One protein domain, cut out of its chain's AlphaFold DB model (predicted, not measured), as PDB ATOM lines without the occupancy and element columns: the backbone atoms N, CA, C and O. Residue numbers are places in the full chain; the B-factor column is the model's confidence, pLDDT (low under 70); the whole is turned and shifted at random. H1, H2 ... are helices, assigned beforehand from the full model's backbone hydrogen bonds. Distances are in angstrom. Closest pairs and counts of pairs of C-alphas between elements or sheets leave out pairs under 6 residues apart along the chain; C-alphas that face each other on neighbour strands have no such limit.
ATOM      1  N   TYR A 822     111.733 -37.764  -7.533       86.38
ATOM      2  CA  TYR A 822     111.252 -36.457  -7.084       86.38
ATOM      3  C   TYR A 822     111.010 -36.428  -5.575       86.38
ATOM      4  O   TYR A 822     111.505 -35.525  -4.900       86.38
ATOM      5  N   ILE A 823     110.350 -37.453  -5.031       85.94
ATOM      6  CA  ILE A 823     110.103 -37.567  -3.587       85.94
ATOM      7  C   ILE A 823     111.426 -37.622  -2.810       85.94
ATOM      8  O   ILE A 823     111.576 -36.937  -1.801       85.94
ATOM      9  N   LYS A 824     112.421 -38.381  -3.295       84.12
ATOM     10  CA  LYS A 824     113.758 -38.433  -2.676       84.12
ATOM     11  C   LYS A 824     114.468 -37.078  -2.681       84.12
ATOM     12  O   LYS A 824     115.136 -36.747  -1.703       84.12
ATOM     13  N   ASN A 825     114.328 -36.294  -3.748       85.19
ATOM     14  CA  ASN A 825     114.946 -34.970  -3.838       85.19
ATOM     15  C   ASN A 825     114.309 -33.964  -2.872       85.19
ATOM     16  O   ASN A 825     115.035 -33.206  -2.230       85.19
ATOM     17  N   ILE A 826     112.978 -33.975  -2.739       85.25
ATOM     18  CA  ILE A 826     112.273 -33.116  -1.773       85.25
ATOM     19  C   ILE A 826     112.657 -33.520  -0.349       85.25
ATOM     20  O   ILE A 826     113.089 -32.667   0.421       85.25
ATOM     21  N   ASN A 827     112.641 -34.823  -0.051       86.56
ATOM     22  CA  ASN A 827     113.079 -35.351   1.239       86.56
ATOM     23  C   ASN A 827     114.489 -34.882   1.608       86.56
ATOM     24  O   ASN A 827     114.720 -34.404   2.710       86.56
ATOM     25  N   LYS A 828     115.440 -34.958   0.667       86.81
ATOM     26  CA  LYS A 828     116.807 -34.484   0.899       86.81
ATOM     27  C   LYS A 828     116.837 -33.005   1.308       86.81
ATOM     28  O   LYS A 828     117.543 -32.660   2.248       86.81
ATOM     29  N   LYS A 829     116.074 -32.149   0.625       86.88
ATOM     30  CA  LYS A 829     116.007 -30.712   0.926       86.88
ATOM     31  C   LYS A 829     115.388 -30.446   2.302       86.88
ATOM     32  O   LYS A 829     115.933 -29.651   3.061       86.88
ATOM     33  N   ASP A 830     114.283 -31.113   2.618       87.19
ATOM     34  CA  ASP A 830     113.599 -30.948   3.906       87.19
ATOM     35  C   ASP A 830     114.458 -31.480   5.066       87.19
ATOM     36  O   ASP A 830     114.527 -30.852   6.122       87.19
ATOM     37  N   LEU A 831     115.181 -32.588   4.859       87.62
ATOM     38  CA  LEU A 831     116.155 -33.122   5.816       87.62
ATOM     39  C   LEU A 831     117.308 -32.150   6.070       87.62
ATOM     40  O   LEU A 831     117.659 -31.925   7.221       87.62
ATOM     41  N   GLU A 832     117.873 -31.539   5.025       89.38
ATOM     42  CA  GLU A 832     118.929 -30.528   5.182       89.38
ATOM     43  C   GLU A 832     118.447 -29.315   5.999       89.38
ATOM     44  O   GLU A 832     119.225 -28.709   6.738       89.38
ATOM     45  N   GLU A 833     117.172 -28.939   5.877       88.94
ATOM     46  CA  GLU A 833     116.568 -27.849   6.648       88.94
ATOM     47  C   GLU A 833     116.332 -28.242   8.113       88.94
ATOM     48  O   GLU A 833     116.684 -27.477   9.014       88.94
ATOM     49  N   LEU A 834     115.812 -29.452   8.355       87.19
ATOM     50  CA  LEU A 834     115.636 -30.024   9.692       87.19
ATOM     51  C   LEU A 834     116.979 -30.178  10.418       87.19
ATOM     52  O   LEU A 834     117.100 -29.788  11.575       87.19
ATOM     53  N   GLU A 835     118.011 -30.682   9.743       89.06
ATOM     54  CA  GLU A 835     119.350 -30.836  10.317       89.06
ATOM     55  C   GLU A 835     119.964 -29.489  10.700       89.06
ATOM     56  O   GLU A 835     120.511 -29.352  11.796       89.06
ATOM     57  N   LYS A 836     119.844 -28.471   9.834       88.62
ATOM     58  CA  LYS A 836     120.279 -27.104  10.160       88.62
ATOM     59  C   LYS A 836     119.554 -26.574  11.388       88.62
ATOM     60  O   LYS A 836     120.198 -26.005  12.262       88.62
ATOM     61  N   PHE A 837     118.246 -26.795  11.466       84.31
ATOM     62  CA  PHE A 837     117.435 -26.372  12.598       84.31
ATOM     63  C   PHE A 837     117.847 -27.062  13.910       84.31
ATOM     64  O   PHE A 837     118.060 -26.389  14.916       84.31
ATOM     65  N   ILE A 838     118.057 -28.382  13.893       86.06
ATOM     66  CA  ILE A 838     118.549 -29.132  15.058       86.06
ATOM     67  C   ILE A 838     119.907 -28.585  15.518       86.06
ATOM     68  O   ILE A 838     120.094 -28.307  16.702       86.06
ATOM     69  N   ILE A 839     120.838 -28.368  14.582       86.44
ATOM     70  CA  ILE A 839     122.165 -27.807  14.876       86.44
ATOM     71  C   ILE A 839     122.056 -26.388  15.454       86.44
ATOM     72  O   ILE A 839     122.834 -26.028  16.336       86.44
ATOM     73  N   GLU A 840     121.124 -25.566  14.968       81.81
ATOM     74  CA  GLU A 840     120.878 -24.230  15.516       81.81
ATOM     75  C   GLU A 840     120.457 -24.296  16.991       81.81
ATOM     76  O   GLU A 840     121.019 -23.551  17.787       81.81
ATOM     77  N   ILE A 841     119.553 -25.209  17.376       78.06
ATOM     78  CA  ILE A 841     119.143 -25.392  18.785       78.06
ATOM     79  C   ILE A 841     120.303 -25.932  19.638       78.06
ATOM     80  O   ILE A 841     120.528 -25.496  20.774       78.06
ATOM     81  N   GLU A 842     121.072 -26.881  19.104       82.81
ATOM     82  CA  GLU A 842     122.241 -27.444  19.789       82.81
ATOM     83  C   GLU A 842     123.314 -26.382  20.075       82.81
ATOM     84  O   GLU A 842     123.959 -26.443  21.118       82.81
ATOM     85  N   LYS A 843     123.476 -25.391  19.190       81.56
ATOM     86  CA  LYS A 843     124.491 -24.329  19.295       81.56
ATOM     87  C   LYS A 843     124.129 -23.165  20.213       81.56
ATOM     88  O   LYS A 843     124.955 -22.275  20.373       81.56
ATOM     89  N   ILE A 844     122.930 -23.124  20.791       73.56
ATOM     90  CA  ILE A 844     122.568 -22.046  21.719       73.56
ATOM     91  C   ILE A 844     123.398 -22.206  23.005       73.56
ATOM     92  O   ILE A 844     123.211 -23.164  23.756       73.56
ATOM     93  N   GLU A 845     124.355 -21.309  23.241       68.50
ATOM     94  CA  GLU A 845     125.329 -21.458  24.335       68.50
ATOM     95  C   GLU A 845     124.805 -20.925  25.676       68.50
ATOM     96  O   GLU A 845     125.229 -21.402  26.728       68.50
ATOM     97  N   SER A 846     123.866 -19.972  25.657       67.50
ATOM     98  CA  SER A 846     123.319 -19.348  26.869       67.50
ATOM     99  C   SER A 846     121.788 -19.332  26.902       67.50
ATOM    100  O   SER A 846     121.120 -19.207  25.877       67.50
ATOM    101  N   LEU A 847     121.226 -19.419  28.111       61.16
ATOM    102  CA  LEU A 847     119.779 -19.369  28.367       61.16
ATOM    103  C   LEU A 847     119.160 -17.982  28.089       61.16
ATOM    104  O   LEU A 847     117.976 -17.883  27.774       61.16
ATOM    105  N   GLU A 848     119.955 -16.910  28.137       61.62
ATOM    106  CA  GLU A 848     119.531 -15.564  27.720       61.62
ATOM    107  C   GLU A 848     119.434 -15.445  26.195       61.62
ATOM    108  O   GLU A 848     118.447 -14.928  25.675       61.62
ATOM    109  N   GLU A 849     120.408 -15.991  25.463       62.62
ATOM    110  CA  GLU A 849     120.339 -16.094  24.003       62.62
ATOM    111  C   GLU A 849     119.192 -17.006  23.553       62.62
ATOM    112  O   GLU A 849     118.538 -16.736  22.546       62.62
ATOM    113  N   PHE A 850     118.909 -18.052  24.328       63.78
ATOM    114  CA  PHE A 850     117.761 -18.924  24.132       63.78
ATOM    115  C   PHE A 850     116.438 -18.146  24.225       63.78
ATOM    116  O   PHE A 850     115.653 -18.164  23.281       63.78
ATOM    117  N   ASN A 851     116.222 -17.377  25.299       59.91
ATOM    118  CA  ASN A 851     115.014 -16.559  25.462       59.91
ATOM    119  C   ASN A 851     114.853 -15.469  24.390       59.91
ATOM    120  O   ASN A 851     113.733 -15.200  23.967       59.91
ATOM    121  N   LEU A 852     115.951 -14.862  23.927       58.22
ATOM    122  CA  LEU A 852     115.924 -13.837  22.875       58.22
ATOM    123  C   LEU A 852     115.664 -14.410  21.474       58.22
ATOM    124  O   LEU A 852     115.090 -13.732  20.630       58.22
ATOM    125  N   ARG A 853     116.098 -15.646  21.193       59.25
ATOM    126  CA  ARG A 853     115.903 -16.283  19.879       59.25
ATOM    127  C   ARG A 853     114.508 -16.885  19.696       59.25
ATOM    128  O   ARG A 853     114.118 -17.091  18.553       59.25
ATOM    129  N   PHE A 854     113.757 -17.133  20.768       61.34
ATOM    130  CA  PHE A 854     112.394 -17.690  20.738       61.34
ATOM    131  C   PHE A 854     111.293 -16.613  20.647       61.34
ATOM    132  O   PHE A 854     110.248 -16.701  21.287       61.34
ATOM    133  N   GLU A 855     111.512 -15.595  19.814       59.00
ATOM    134  CA  GLU A 855     110.464 -14.662  19.391       59.00
ATOM    135  C   GLU A 855     109.480 -15.339  18.410       59.00
ATOM    136  O   GLU A 855     109.748 -16.412  17.861       59.00
ATOM    137  N   ALA A 856     108.335 -14.697  18.143       59.78
ATOM    138  CA  ALA A 856     107.266 -15.229  17.285       59.78
ATOM    139  C   ALA A 856     107.755 -15.741  15.910       59.78
ATOM    140  O   ALA A 856     107.255 -16.746  15.410       59.78
ATOM    141  N   SER A 857     108.779 -15.105  15.331       59.91
ATOM    142  CA  SER A 857     109.371 -15.483  14.039       59.91
ATOM    143  C   SER A 857     110.082 -16.844  14.060       59.91
ATOM    144  O   SER A 857     110.084 -17.569  13.062       59.91
ATOM    145  N   TYR A 858     110.669 -17.228  15.194       67.38
ATOM    146  CA  TYR A 858     111.310 -18.528  15.362       67.38
ATOM    147  C   TYR A 858     110.259 -19.627  15.498       67.38
ATOM    148  O   TYR A 858     110.351 -20.638  14.805       67.38
ATOM    149  N   LEU A 859     109.218 -19.398  16.308       69.06
ATOM    150  CA  LEU A 859     108.080 -20.315  16.459       69.06
ATOM    151  C   LEU A 859     107.365 -20.567  15.122       69.06
ATOM    152  O   LEU A 859     107.057 -21.716  14.803       69.06
ATOM    153  N   GLU A 860     107.180 -19.533  14.296       70.81
ATOM    154  CA  GLU A 860     106.651 -19.682  12.934       70.81
ATOM    155  C   GLU A 860     107.552 -20.544  12.040       70.81
ATOM    156  O   GLU A 860     107.055 -21.389  11.292       70.81
ATOM    157  N   ARG A 861     108.878 -20.385  12.135       75.38
ATOM    158  CA  ARG A 861     109.833 -21.206  11.378       75.38
ATOM    159  C   ARG A 861     109.779 -22.673  11.802       75.38
ATOM    160  O   ARG A 861     109.803 -23.542  10.933       75.38
ATOM    161  N   VAL A 862     109.676 -22.960  13.104       72.38
ATOM    162  CA  VAL A 862     109.539 -24.343  13.598       72.38
ATOM    163  C   VAL A 862     108.220 -24.952  13.144       72.38
ATOM    164  O   VAL A 862     108.207 -26.079  12.656       72.38
ATOM    165  N   LYS A 863     107.125 -24.191  13.235       74.88
ATOM    166  CA  LYS A 863     105.804 -24.604  12.755       74.88
ATOM    167  C   LYS A 863     105.837 -24.955  11.271       74.88
ATOM    168  O   LYS A 863     105.473 -26.066  10.902       74.88
ATOM    169  N   GLY A 864     106.379 -24.065  10.439       78.25
ATOM    170  CA  GLY A 864     106.522 -24.310   9.004       78.25
ATOM    171  C   GLY A 864     107.407 -25.515   8.674       78.25
ATOM    172  O   GLY A 864     107.223 -26.142   7.633       78.25
ATOM    173  N   LEU A 865     108.353 -25.868   9.549       79.94
ATOM    174  CA  LEU A 865     109.175 -27.066   9.402       79.94
ATOM    175  C   LEU A 865     108.414 -28.327   9.830       79.94
ATOM    176  O   LEU A 865     108.449 -29.316   9.105       79.94
ATOM    177  N   MET A 866     107.680 -28.292  10.946       79.44
ATOM    178  CA  MET A 866     106.853 -29.412  11.417       79.44
ATOM    179  C   MET A 866     105.705 -29.730  10.456       79.44
ATOM    180  O   MET A 866     105.488 -30.903  10.151       79.44
ATOM    181  N   ASP A 867     105.054 -28.712   9.894       78.88
ATOM    182  CA  ASP A 867     103.972 -28.866   8.915       78.88
ATOM    183  C   ASP A 867     104.420 -29.625   7.651       78.88
ATOM    184  O   ASP A 867     103.614 -30.314   7.027       78.88
ATOM    185  N   LYS A 868     105.710 -29.572   7.280       83.31
ATOM    186  CA  LYS A 868     106.250 -30.348   6.144       83.31
ATOM    187  C   LYS A 868     106.257 -31.855   6.411       83.31
ATOM    188  O   LYS A 868     106.061 -32.640   5.486       83.31
ATOM    189  N   PHE A 869     106.497 -32.269   7.655       83.62
ATOM    190  CA  PHE A 869     106.598 -33.683   8.032       83.62
ATOM    191  C   PHE A 869     105.278 -34.243   8.589       83.62
ATOM    192  O   PHE A 869     105.008 -35.434   8.395       83.62
ATOM    193  N   TYR A 870     104.464 -33.391   9.226       79.62
ATOM    194  CA  TYR A 870     103.206 -33.714   9.917       79.62
ATOM    195  C   TYR A 870     102.103 -32.661   9.641       79.62
ATOM    196  O   TYR A 870     101.665 -31.950  10.550       79.62
ATOM    197  N   PRO A 871     101.631 -32.534   8.389       69.88
ATOM    198  CA  PRO A 871     100.682 -31.502   7.985       69.88
ATOM    199  C   PRO A 871      99.329 -31.660   8.683       69.88
ATOM    200  O   PRO A 871      98.744 -32.742   8.675       69.88
ATOM    201  N   ASN A 872      98.800 -30.555   9.218       63.41
ATOM    202  CA  ASN A 872      97.482 -30.455   9.870       63.41
ATOM    203  C   ASN A 872      97.276 -31.358  11.102       63.41
ATOM    204  O   ASN A 872      96.149 -31.481  11.582       63.41
ATOM    205  N   GLU A 873      98.332 -31.997  11.607       66.38
ATOM    206  CA  GLU A 873      98.266 -32.824  12.814       66.38
ATOM    207  C   GLU A 873      98.993 -32.184  14.003       66.38
ATOM    208  O   GLU A 873      98.643 -32.469  15.149       66.38
ATOM    209  N   PHE A 874      99.965 -31.299  13.755       68.12
ATOM    210  CA  PHE A 874     100.691 -30.605  14.815       68.12
ATOM    211  C   PHE A 874      99.848 -29.456  15.406       68.12
ATOM    212  O   PHE A 874      99.230 -28.709  14.639       68.12
ATOM    213  N   PRO A 875      99.790 -29.281  16.741       66.38
ATOM    214  CA  PRO A 875      98.998 -28.204  17.331       66.38
ATOM    215  C   PRO A 875      99.514 -26.823  16.885       66.38
ATOM    216  O   PRO A 875     100.692 -26.658  16.576       66.38
ATOM    217  N   SER A 876      98.626 -25.829  16.795       58.94
ATOM    218  CA  SER A 876      98.941 -24.529  16.179       58.94
ATOM    219  C   SER A 876      99.164 -23.381  17.161       58.94
ATOM    220  O   SER A 876      99.643 -22.328  16.731       58.94
ATOM    221  N   ASP A 877      98.822 -23.582  18.436       64.19
ATOM    222  CA  ASP A 877      98.593 -22.508  19.406       64.19
ATOM    223  C   ASP A 877      99.607 -22.608  20.556       64.19
ATOM    224  O   ASP A 877      99.287 -23.044  21.661       64.19
ATOM    225  N   PHE A 878     100.856 -22.222  20.283       68.88
ATOM    226  CA  PHE A 878     101.905 -22.109  21.302       68.88
ATOM    227  C   PHE A 878     102.291 -20.651  21.481       68.88
ATOM    228  O   PHE A 878     102.500 -19.930  20.506       68.88
ATOM    229  N   THR A 879     102.402 -20.226  22.733       65.69
ATOM    230  CA  THR A 879     102.746 -18.847  23.093       65.69
ATOM    231  C   THR A 879     104.210 -18.693  23.491       65.69
ATOM    232  O   THR A 879     104.701 -17.570  23.560       65.69
ATOM    233  N   ASP A 880     104.908 -19.800  23.754       66.94
ATOM    234  CA  ASP A 880     106.294 -19.825  24.221       66.94
ATOM    235  C   ASP A 880     106.978 -21.183  23.942       66.94
ATOM    236  O   ASP A 880     106.363 -22.144  23.472       66.94
ATOM    237  N   PHE A 881     108.277 -21.275  24.238       69.31
ATOM    238  CA  PHE A 881     109.059 -22.497  24.038       69.31
ATOM    239  C   PHE A 881     108.578 -23.686  24.880       69.31
ATOM    240  O   PHE A 881     108.641 -24.827  24.418       69.31
ATOM    241  N   SER A 882     108.117 -23.448  26.111       70.75
ATOM    242  CA  SER A 882     107.698 -24.520  27.020       70.75
ATOM    243  C   SER A 882     106.398 -25.160  26.533       70.75
ATOM    244  O   SER A 882     106.319 -26.380  26.415       70.75
ATOM    245  N   SER A 883     105.411 -24.348  26.148       73.50
ATOM    246  CA  SER A 883     104.157 -24.787  25.530       73.50
ATOM    247  C   SER A 883     104.392 -25.488  24.192       73.50
ATOM    248  O   SER A 883     103.804 -26.548  23.968       73.50
ATOM    249  N   PHE A 884     105.303 -24.983  23.349       76.38
ATOM    250  CA  PHE A 884     105.729 -25.672  22.127       76.38
ATOM    251  C   PHE A 884     106.369 -27.033  22.433       76.38
ATOM    252  O   PHE A 884     105.961 -28.040  21.863       76.38
ATOM    253  N   THR A 885     107.341 -27.088  23.346       73.44
ATOM    254  CA  THR A 885     108.088 -28.317  23.653       73.44
ATOM    255  C   THR A 885     107.201 -29.356  24.315       73.44
ATOM    256  O   THR A 885     107.249 -30.516  23.932       73.44
ATOM    257  N   ASN A 886     106.340 -28.956  25.253       76.19
ATOM    258  CA  ASN A 886     105.355 -29.853  25.853       76.19
ATOM    259  C   ASN A 886     104.413 -30.408  24.795       76.19
ATOM    260  O   ASN A 886     104.216 -31.610  24.738       76.19
ATOM    261  N   SER A 887     103.919 -29.564  23.896       75.19
ATOM    262  CA  SER A 887     103.027 -30.020  22.833       75.19
ATOM    263  C   SER A 887     103.731 -30.902  21.806       75.19
ATOM    264  O   SER A 887     103.138 -31.864  21.332       75.19
ATOM    265  N   PHE A 888     104.995 -30.618  21.484       76.38
ATOM    266  CA  PHE A 888     105.831 -31.473  20.650       76.38
ATOM    267  C   PHE A 888     106.035 -32.840  21.310       76.38
ATOM    268  O   PHE A 888     105.765 -33.871  20.702       76.38
ATOM    269  N   LEU A 889     106.457 -32.862  22.572       76.06
ATOM    270  CA  LEU A 889     106.695 -34.091  23.321       76.06
ATOM    271  C   LEU A 889     105.403 -34.877  23.541       76.06
ATOM    272  O   LEU A 889     105.408 -36.084  23.357       76.06
ATOM    273  N   ASP A 890     104.291 -34.226  23.872       75.19
ATOM    274  CA  ASP A 890     102.979 -34.863  24.015       75.19
ATOM    275  C   ASP A 890     102.505 -35.454  22.683       75.19
ATOM    276  O   ASP A 890     101.969 -36.563  22.640       75.19
ATOM    277  N   TYR A 891     102.751 -34.744  21.579       70.44
ATOM    278  CA  TYR A 891     102.437 -35.213  20.236       70.44
ATOM    279  C   TYR A 891     103.240 -36.473  19.864       70.44
ATOM    280  O   TYR A 891     102.661 -37.441  19.366       70.44
ATOM    281  N   PHE A 892     104.543 -36.506  20.161       67.62
ATOM    282  CA  PHE A 892     105.421 -37.646  19.858       67.62
ATOM    283  C   PHE A 892     105.300 -38.811  20.858       67.62
ATOM    284  O   PHE A 892     105.337 -39.973  20.451       67.62
ATOM    285  N   ASN A 893     105.048 -38.536  22.141       67.31
ATOM    286  CA  ASN A 893     104.773 -39.549  23.168       67.31
ATOM    287  C   ASN A 893     103.360 -40.150  23.034       67.31
ATOM    288  O   ASN A 893     103.080 -41.231  23.556       67.31
ATOM    289  N   GLY A 894     102.453 -39.454  22.340       57.66
ATOM    290  CA  GLY A 894     101.018 -39.725  22.335       57.66
ATOM    291  C   GLY A 894     100.512 -40.854  21.430       57.66
ATOM    292  O   GLY A 894      99.377 -41.281  21.648       57.66
ATOM    293  N   LYS A 895     101.260 -41.353  20.427       51.62
ATOM    294  CA  LYS A 895     100.909 -42.536  19.587       51.62
ATOM    295  C   LYS A 895     101.948 -42.793  18.481       51.62
ATOM    296  O   LYS A 895     102.623 -41.874  18.051       51.62
ATOM    297  N   ASN A 896     101.956 -44.025  17.944       53.97
ATOM    298  CA  ASN A 896     102.644 -44.483  16.715       53.97
ATOM    299  C   ASN A 896     102.298 -43.637  15.463       53.97
ATOM    300  O   ASN A 896     101.592 -44.105  14.564       53.97
ATOM    301  N   LYS A 897     102.742 -42.384  15.404       63.31
ATOM    302  CA  LYS A 897     102.446 -41.442  14.323       63.31
ATOM    303  C   LYS A 897     103.592 -41.431  13.314       63.31
ATOM    304  O   LYS A 897     104.749 -41.219  13.664       63.31
ATOM    305  N   LYS A 898     103.262 -41.720  12.055       74.62
ATOM    306  CA  LYS A 898     104.205 -41.800  10.935       74.62
ATOM    307  C   LYS A 898     104.307 -40.438  10.257       74.62
ATOM    308  O   LYS A 898     103.292 -39.784  10.057       74.62
ATOM    309  N   SER A 899     105.517 -40.025   9.881       82.75
ATOM    310  CA  SER A 899     105.698 -38.850   9.022       82.75
ATOM    311  C   SER A 899     105.043 -39.075   7.654       82.75
ATOM    312  O   SER A 899     104.923 -40.217   7.199       82.75
ATOM    313  N   VAL A 900     104.701 -37.996   6.943       84.75
ATOM    314  CA  VAL A 900     104.208 -38.086   5.554       84.75
ATOM    315  C   VAL A 900     105.165 -38.894   4.678       84.75
ATOM    316  O   VAL A 900     104.727 -39.718   3.876       84.75
ATOM    317  N   TYR A 901     106.477 -38.744   4.877       87.31
ATOM    318  CA  TYR A 901     107.491 -39.539   4.183       87.31
ATOM    319  C   TYR A 901     107.402 -41.038   4.495       87.31
ATOM    320  O   TYR A 901     107.536 -41.850   3.580       87.31
ATOM    321  N   SER A 902     107.134 -41.423   5.746       84.94
ATOM    322  CA  SER A 902     106.933 -42.825   6.150       84.94
ATOM    323  C   SER A 902     105.649 -43.421   5.562       84.94
ATOM    324  O   SER A 902     105.608 -44.590   5.156       84.94
ATOM    325  N   GLU A 903     104.594 -42.617   5.439       86.25
ATOM    326  CA  GLU A 903     103.360 -43.046   4.783       86.25
ATOM    327  C   GLU A 903     103.522 -43.196   3.267       86.25
ATOM    328  O   GLU A 903     103.076 -44.197   2.698       86.25
ATOM    329  N   ILE A 904     104.206 -42.252   2.615       87.88
ATOM    330  CA  ILE A 904     104.575 -42.346   1.196       87.88
ATOM    331  C   ILE A 904     105.451 -43.580   0.961       87.88
ATOM    332  O   ILE A 904     105.171 -44.370   0.062       87.88
ATOM    333  N   GLU A 905     106.475 -43.794   1.791       86.50
ATOM    334  CA  GLU A 905     107.347 -44.966   1.708       86.50
ATOM    335  C   GLU A 905     106.560 -46.268   1.827       86.50
ATOM    336  O   GLU A 905     106.769 -47.178   1.031       86.50
ATOM    337  N   THR A 906     105.625 -46.356   2.777       85.06
ATOM    338  CA  THR A 906     104.782 -47.547   2.951       85.06
ATOM    339  C   THR A 906     104.011 -47.867   1.665       85.06
ATOM    340  O   THR A 906     103.932 -49.029   1.262       85.06
ATOM    341  N   ARG A 907     103.478 -46.841   0.990       83.62
ATOM    342  CA  ARG A 907     102.721 -46.991  -0.263       83.62
ATOM    343  C   ARG A 907     103.629 -47.370  -1.437       83.62
ATOM    344  O   ARG A 907     103.273 -48.247  -2.216       83.62
ATOM    345  N   LEU A 908     104.824 -46.786  -1.535       82.69
ATOM    346  CA  LEU A 908     105.806 -47.119  -2.578       82.69
ATOM    347  C   LEU A 908     106.450 -48.503  -2.376       82.69
ATOM    348  O   LEU A 908     106.747 -49.202  -3.346       82.69
ATOM    349  N   ARG A 909     106.619 -48.955  -1.127       77.19
ATOM    350  CA  ARG A 909     107.150 -50.291  -0.801       77.19
ATOM    351  C   ARG A 909     106.274 -51.440  -1.285       77.19
ATOM    352  O   ARG A 909     106.798 -52.535  -1.488       77.19
ATOM    353  N   ALA A 910     104.983 -51.198  -1.516       68.62
ATOM    354  CA  ALA A 910     104.109 -52.165  -2.177       68.62
ATOM    355  C   ALA A 910     104.614 -52.528  -3.588       68.62
ATOM    356  O   ALA A 910     104.420 -53.651  -4.042       68.62
ATOM    357  N   PHE A 911     105.317 -51.605  -4.250       68.56
ATOM    358  CA  PHE A 911     105.811 -51.755  -5.614       68.56
ATOM    359  C   PHE A 911     107.319 -52.058  -5.676       68.56
ATOM    360  O   PHE A 911     107.755 -52.967  -6.396       68.56
ATOM    361  N   ASN A 912     108.121 -51.318  -4.901       71.19
ATOM    362  CA  ASN A 912     109.561 -51.529  -4.756       71.19
ATOM    363  C   ASN A 912     109.938 -51.627  -3.272       71.19
ATOM    364  O   ASN A 912     110.047 -50.611  -2.579       71.19
ATOM    365  N   LYS A 913     110.181 -52.858  -2.809       71.31
ATOM    366  CA  LYS A 913     110.502 -53.173  -1.409       71.31
ATOM    367  C   LYS A 913     111.756 -52.462  -0.893       71.31
ATOM    368  O   LYS A 913     111.819 -52.181   0.300       71.31
ATOM    369  N   ASP A 914     112.687 -52.103  -1.776       72.06
ATOM    370  CA  ASP A 914     113.947 -51.434  -1.423       72.06
ATOM    371  C   ASP A 914     113.799 -49.908  -1.275       72.06
ATOM    372  O   ASP A 914     114.776 -49.182  -1.078       72.06
ATOM    373  N   THR A 915     112.574 -49.383  -1.371       77.38
ATOM    374  CA  THR A 915     112.307 -47.958  -1.155       77.38
ATOM    375  C   THR A 915     112.598 -47.586   0.302       77.38
ATOM    376  O   THR A 915     111.954 -48.089   1.222       77.38
ATOM    377  N   ASN A 916     113.569 -46.694   0.510       79.25
ATOM    378  CA  ASN A 916     113.940 -46.135   1.811       79.25
ATOM    379  C   ASN A 916     114.023 -44.605   1.702       79.25
ATOM    380  O   ASN A 916     114.864 -44.071   0.975       79.25
ATOM    381  N   ILE A 917     113.094 -43.924   2.363       80.25
ATOM    382  CA  ILE A 917     112.848 -42.483   2.305       80.25
ATOM    383  C   ILE A 917     112.764 -41.930   3.742       80.25
ATOM    384  O   ILE A 917     113.435 -40.950   4.048       80.25
ATOM    385  N   SER A 918     112.022 -42.553   4.657       82.44
ATOM    386  CA  SER A 918     111.739 -42.021   5.993       82.44
ATOM    387  C   SER A 918     112.812 -42.292   7.042       82.44
ATOM    388  O   SER A 918     112.831 -41.586   8.040       82.44
ATOM    389  N   ALA A 919     113.737 -43.238   6.837       80.06
ATOM    390  CA  ALA A 919     114.674 -43.644   7.894       80.06
ATOM    391  C   ALA A 919     115.469 -42.470   8.505       80.06
ATOM    392  O   ALA A 919     115.591 -42.370   9.721       80.06
ATOM    393  N   LYS A 920     115.958 -41.543   7.669       83.00
ATOM    394  CA  LYS A 920     116.667 -40.337   8.135       83.00
ATOM    395  C   LYS A 920     115.748 -39.282   8.752       83.00
ATOM    396  O   LYS A 920     116.202 -38.477   9.557       83.00
ATOM    397  N   VAL A 921     114.474 -39.258   8.357       85.00
ATOM    398  CA  VAL A 921     113.467 -38.376   8.964       85.00
ATOM    399  C   VAL A 921     113.228 -38.830  10.396       85.00
ATOM    400  O   VAL A 921     113.312 -38.021  11.312       85.00
ATOM    401  N   ASP A 922     113.022 -40.131  10.589       81.00
ATOM    402  CA  ASP A 922     112.765 -40.726  11.900       81.00
ATOM    403  C   ASP A 922     113.987 -40.560  12.836       81.00
ATOM    404  O   ASP A 922     113.839 -40.201  14.007       81.00
ATOM    405  N   GLU A 923     115.208 -40.719  12.304       85.75
ATOM    406  CA  GLU A 923     116.466 -40.450  13.020       85.75
ATOM    407  C   GLU A 923     116.578 -38.983  13.472       85.75
ATOM    408  O   GLU A 923     116.809 -38.707  14.652       85.75
ATOM    409  N   ASN A 924     116.377 -38.025  12.560       85.50
ATOM    410  CA  ASN A 924     116.487 -36.602  12.884       85.50
ATOM    411  C   ASN A 924     115.357 -36.113  13.806       85.50
ATOM    412  O   ASN A 924     115.608 -35.266  14.658       85.50
ATOM    413  N   MET A 925     114.143 -36.662  13.703       84.50
ATOM    414  CA  MET A 925     113.055 -36.349  14.638       84.50
ATOM    415  C   MET A 925     113.368 -36.842  16.056       84.50
ATOM    416  O   MET A 925     113.185 -36.094  17.013       84.50
ATOM    417  N   SER A 926     113.944 -38.040  16.188       84.06
ATOM    418  CA  SER A 926     114.406 -38.569  17.484       84.06
ATOM    419  C   SER A 926     115.527 -37.706  18.085       84.06
ATOM    420  O   SER A 926     115.584 -37.450  19.292       84.06
ATOM    421  N   ARG A 927     116.432 -37.205  17.232       87.69
ATOM    422  CA  ARG A 927     117.473 -36.257  17.648       87.69
ATOM    423  C   ARG A 927     116.871 -34.928  18.104       87.69
ATOM    424  O   ARG A 927     117.277 -34.423  19.149       87.69
ATOM    425  N   LEU A 928     115.903 -34.379  17.367       84.38
ATOM    426  CA  LEU A 928     115.205 -33.148  17.742       84.38
ATOM    427  C   LEU A 928     114.510 -33.296  19.100       84.38
ATOM    428  O   LEU A 928     114.668 -32.430  19.955       84.38
ATOM    429  N   GLU A 929     113.818 -34.413  19.331       82.00
ATOM    430  CA  GLU A 929     113.189 -34.732  20.617       82.00
ATOM    431  C   GLU A 929     114.203 -34.706  21.769       82.00
ATOM    432  O   GLU A 929     113.981 -34.065  22.797       82.00
ATOM    433  N   THR A 930     115.359 -35.347  21.578       85.06
ATOM    434  CA  THR A 930     116.435 -35.378  22.577       85.06
ATOM    435  C   THR A 930     116.950 -33.972  22.890       85.06
ATOM    436  O   THR A 930     117.138 -33.613  24.055       85.06
ATOM    437  N   VAL A 931     117.165 -33.160  21.853       85.19
ATOM    438  CA  VAL A 931     117.661 -31.787  21.994       85.19
ATOM    439  C   VAL A 931     116.630 -30.904  22.703       85.19
ATOM    440  O   VAL A 931     116.994 -30.178  23.627       85.19
ATOM    441  N   LEU A 932     115.350 -30.992  22.333       79.75
ATOM    442  CA  LEU A 932     114.274 -30.217  22.955       79.75
ATOM    443  C   LEU A 932     114.065 -30.594  24.428       79.75
ATOM    444  O   LEU A 932     113.983 -29.701  25.268       79.75
ATOM    445  N   ASN A 933     114.069 -31.891  24.760       80.31
ATOM    446  CA  ASN A 933     113.997 -32.371  26.146       80.31
ATOM    447  C   ASN A 933     115.131 -31.806  27.007       80.31
ATOM    448  O   ASN A 933     114.899 -31.310  28.109       80.31
ATOM    449  N   LYS A 934     116.365 -31.839  26.488       83.88
ATOM    450  CA  LYS A 934     117.523 -31.278  27.188       83.88
ATOM    451  C   LYS A 934     117.334 -29.782  27.464       83.88
ATOM    452  O   LYS A 934     117.529 -29.346  28.594       83.88
ATOM    453  N   ARG A 935     116.921 -29.005  26.455       76.81
ATOM    454  CA  ARG A 935     116.718 -27.551  26.591       76.81
ATOM    455  C   ARG A 935     115.562 -27.185  27.512       76.81
ATOM    456  O   ARG A 935     115.657 -26.190  28.222       76.81
ATOM    457  N   LYS A 936     114.497 -27.987  27.533       76.75
ATOM    458  CA  LYS A 936     113.389 -27.809  28.474       76.75
ATOM    459  C   LYS A 936     113.878 -27.874  29.921       76.75
ATOM    460  O   LYS A 936     113.581 -26.962  30.684       76.75
ATOM    461  N   ASN A 937     114.656 -28.898  30.269       78.19
ATOM    462  CA  ASN A 937     115.173 -29.059  31.630       78.19
ATOM    463  C   ASN A 937     116.084 -27.884  32.026       78.19
ATOM    464  O   ASN A 937     115.914 -27.311  33.097       78.19
ATOM    465  N   GLU A 938     116.989 -27.466  31.132       75.94
ATOM    466  CA  GLU A 938     117.856 -26.297  31.356       75.94
ATOM    467  C   GLU A 938     117.044 -25.005  31.586       75.94
ATOM    468  O   GLU A 938     117.416 -24.162  32.405       75.94
ATOM    469  N   TYR A 939     115.924 -24.841  30.875       71.06
ATOM    470  CA  TYR A 939     115.029 -23.692  31.015       71.06
ATOM    471  C   TYR A 939     114.224 -23.709  32.323       71.06
ATOM    472  O   TYR A 939     114.072 -22.667  32.963       71.06
ATOM    473  N   GLU A 940     113.716 -24.873  32.732       71.19
ATOM    474  CA  GLU A 940     112.987 -25.034  33.995       71.19
ATOM    475  C   GLU A 940     113.897 -24.747  35.198       71.19
ATOM    476  O   GLU A 940     113.525 -23.936  36.047       71.19
ATOM    477  N   GLU A 941     115.125 -25.278  35.207       74.06
ATOM    478  CA  GLU A 941     116.133 -24.984  36.240       74.06
ATOM    479  C   GLU A 941     116.471 -23.483  36.313       74.06
ATOM    480  O   GLU A 941     116.583 -22.899  37.395       74.06
ATOM    481  N   PHE A 942     116.600 -22.815  35.160       70.50
ATOM    482  CA  PHE A 942     116.834 -21.371  35.102       70.50
ATOM    483  C   PHE A 942     115.664 -20.563  35.671       70.50
ATOM    484  O   PHE A 942     115.876 -19.596  36.408       70.50
ATOM    485  N   ARG A 943     114.428 -20.948  35.334       67.44
ATOM    486  CA  ARG A 943     113.221 -20.283  35.831       67.44
ATOM    487  C   ARG A 943     113.091 -20.444  37.342       67.44
ATOM    488  O   ARG A 943     112.809 -19.458  38.013       67.44
ATOM    489  N   GLU A 944     113.318 -21.644  37.870       71.62
ATOM    490  CA  GLU A 944     113.306 -21.892  39.314       71.62
ATOM    491  C   GLU A 944     114.323 -21.006  40.032       71.62
ATOM    492  O   GLU A 944     113.973 -20.343  41.007       71.62
TER     493      GLU A 944
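Overview. This is residues 822 to 944 of the 1051 residues of an uncharacterized protein of Candidatus Gracilibacteria bacterium (UniProt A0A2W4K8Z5). Two long helices, H1 and H6, lie side by side and run the same way, shifted along each other, and together they make most of the length of a rod; the shorter H3, H4 and H5 run back the other way beside them. H2, a short helix near the last part of H6, stands crosswise there, and H5 lies towards the other end, near the first part of H1. The printed part has 123 residues with six named helices, H1 to H6 in chain order, and no named strand; the class is all helix. The whole is compact, with a radius of gyration of the C-alphas of 15.6 A and spans of 54 by 26 by 22 A.

Arrangement. H1, residues 822 to 842, touches H6, residues 919 to 944, at a shallow tilt of 22 degrees, the same way. Their closest C-alphas are Ile 838 and Leu 928, 5.9 A apart, and H6 takes part with residues 920 to 931 alone. H2, residues 847 to 853, only just touches H6, with 3 pairs of C-alphas within 8 A, the closest Leu 847 and Tyr 939 at 6.9 A, at a steep tilt of 60 degrees. H3, residues 856 to 869, only just touches H1, also with 3 pairs; the closest C-alphas are Leu 834 and Leu 865, 7.1 A apart, and the tilt of 37 degrees, opposite ways, is only just steep. H4, residues 881 to 893, touches H6 at a steep tilt of 43 degrees, opposite ways, with the C-alphas of Thr 885 and Leu 932 closest at 6.5 A. H6, touching three helices, is the hub. H5, residues 900 to 909, is close to H3 but not clearly touching, with the C-alphas of Phe 869 and Val 900 closest at 5.6 A. H1 and H4 are apart. Every O i to N i+4 pair is within hydrogen-bond range in H1, H2, H4, H5 and H6; in H3 it is 8 of 10.

Along the chain. H1 begins at C-alpha 822, (111.252, -36.457, -7.084), and is 30.4 A long. H3 is 20.7 A long and H4 17.6 A. H6 begins at C-alpha 919, (114.674, -43.644, 7.894), and ends at C-alpha 944, (113.306, -21.892, 39.314), 38.2 A from first to last C-alpha.

Size, cuts and confidence. The C-alphas of Phe 911 and Glu 944 are the two farthest apart, at 54.5 A. The printed part has no cut. The link from H3 to H4, 11 residues, is long. The mean pLDDT of the printed part is 75.9; 35 residues are under 70, among them 845 to 859 and 871 to 881.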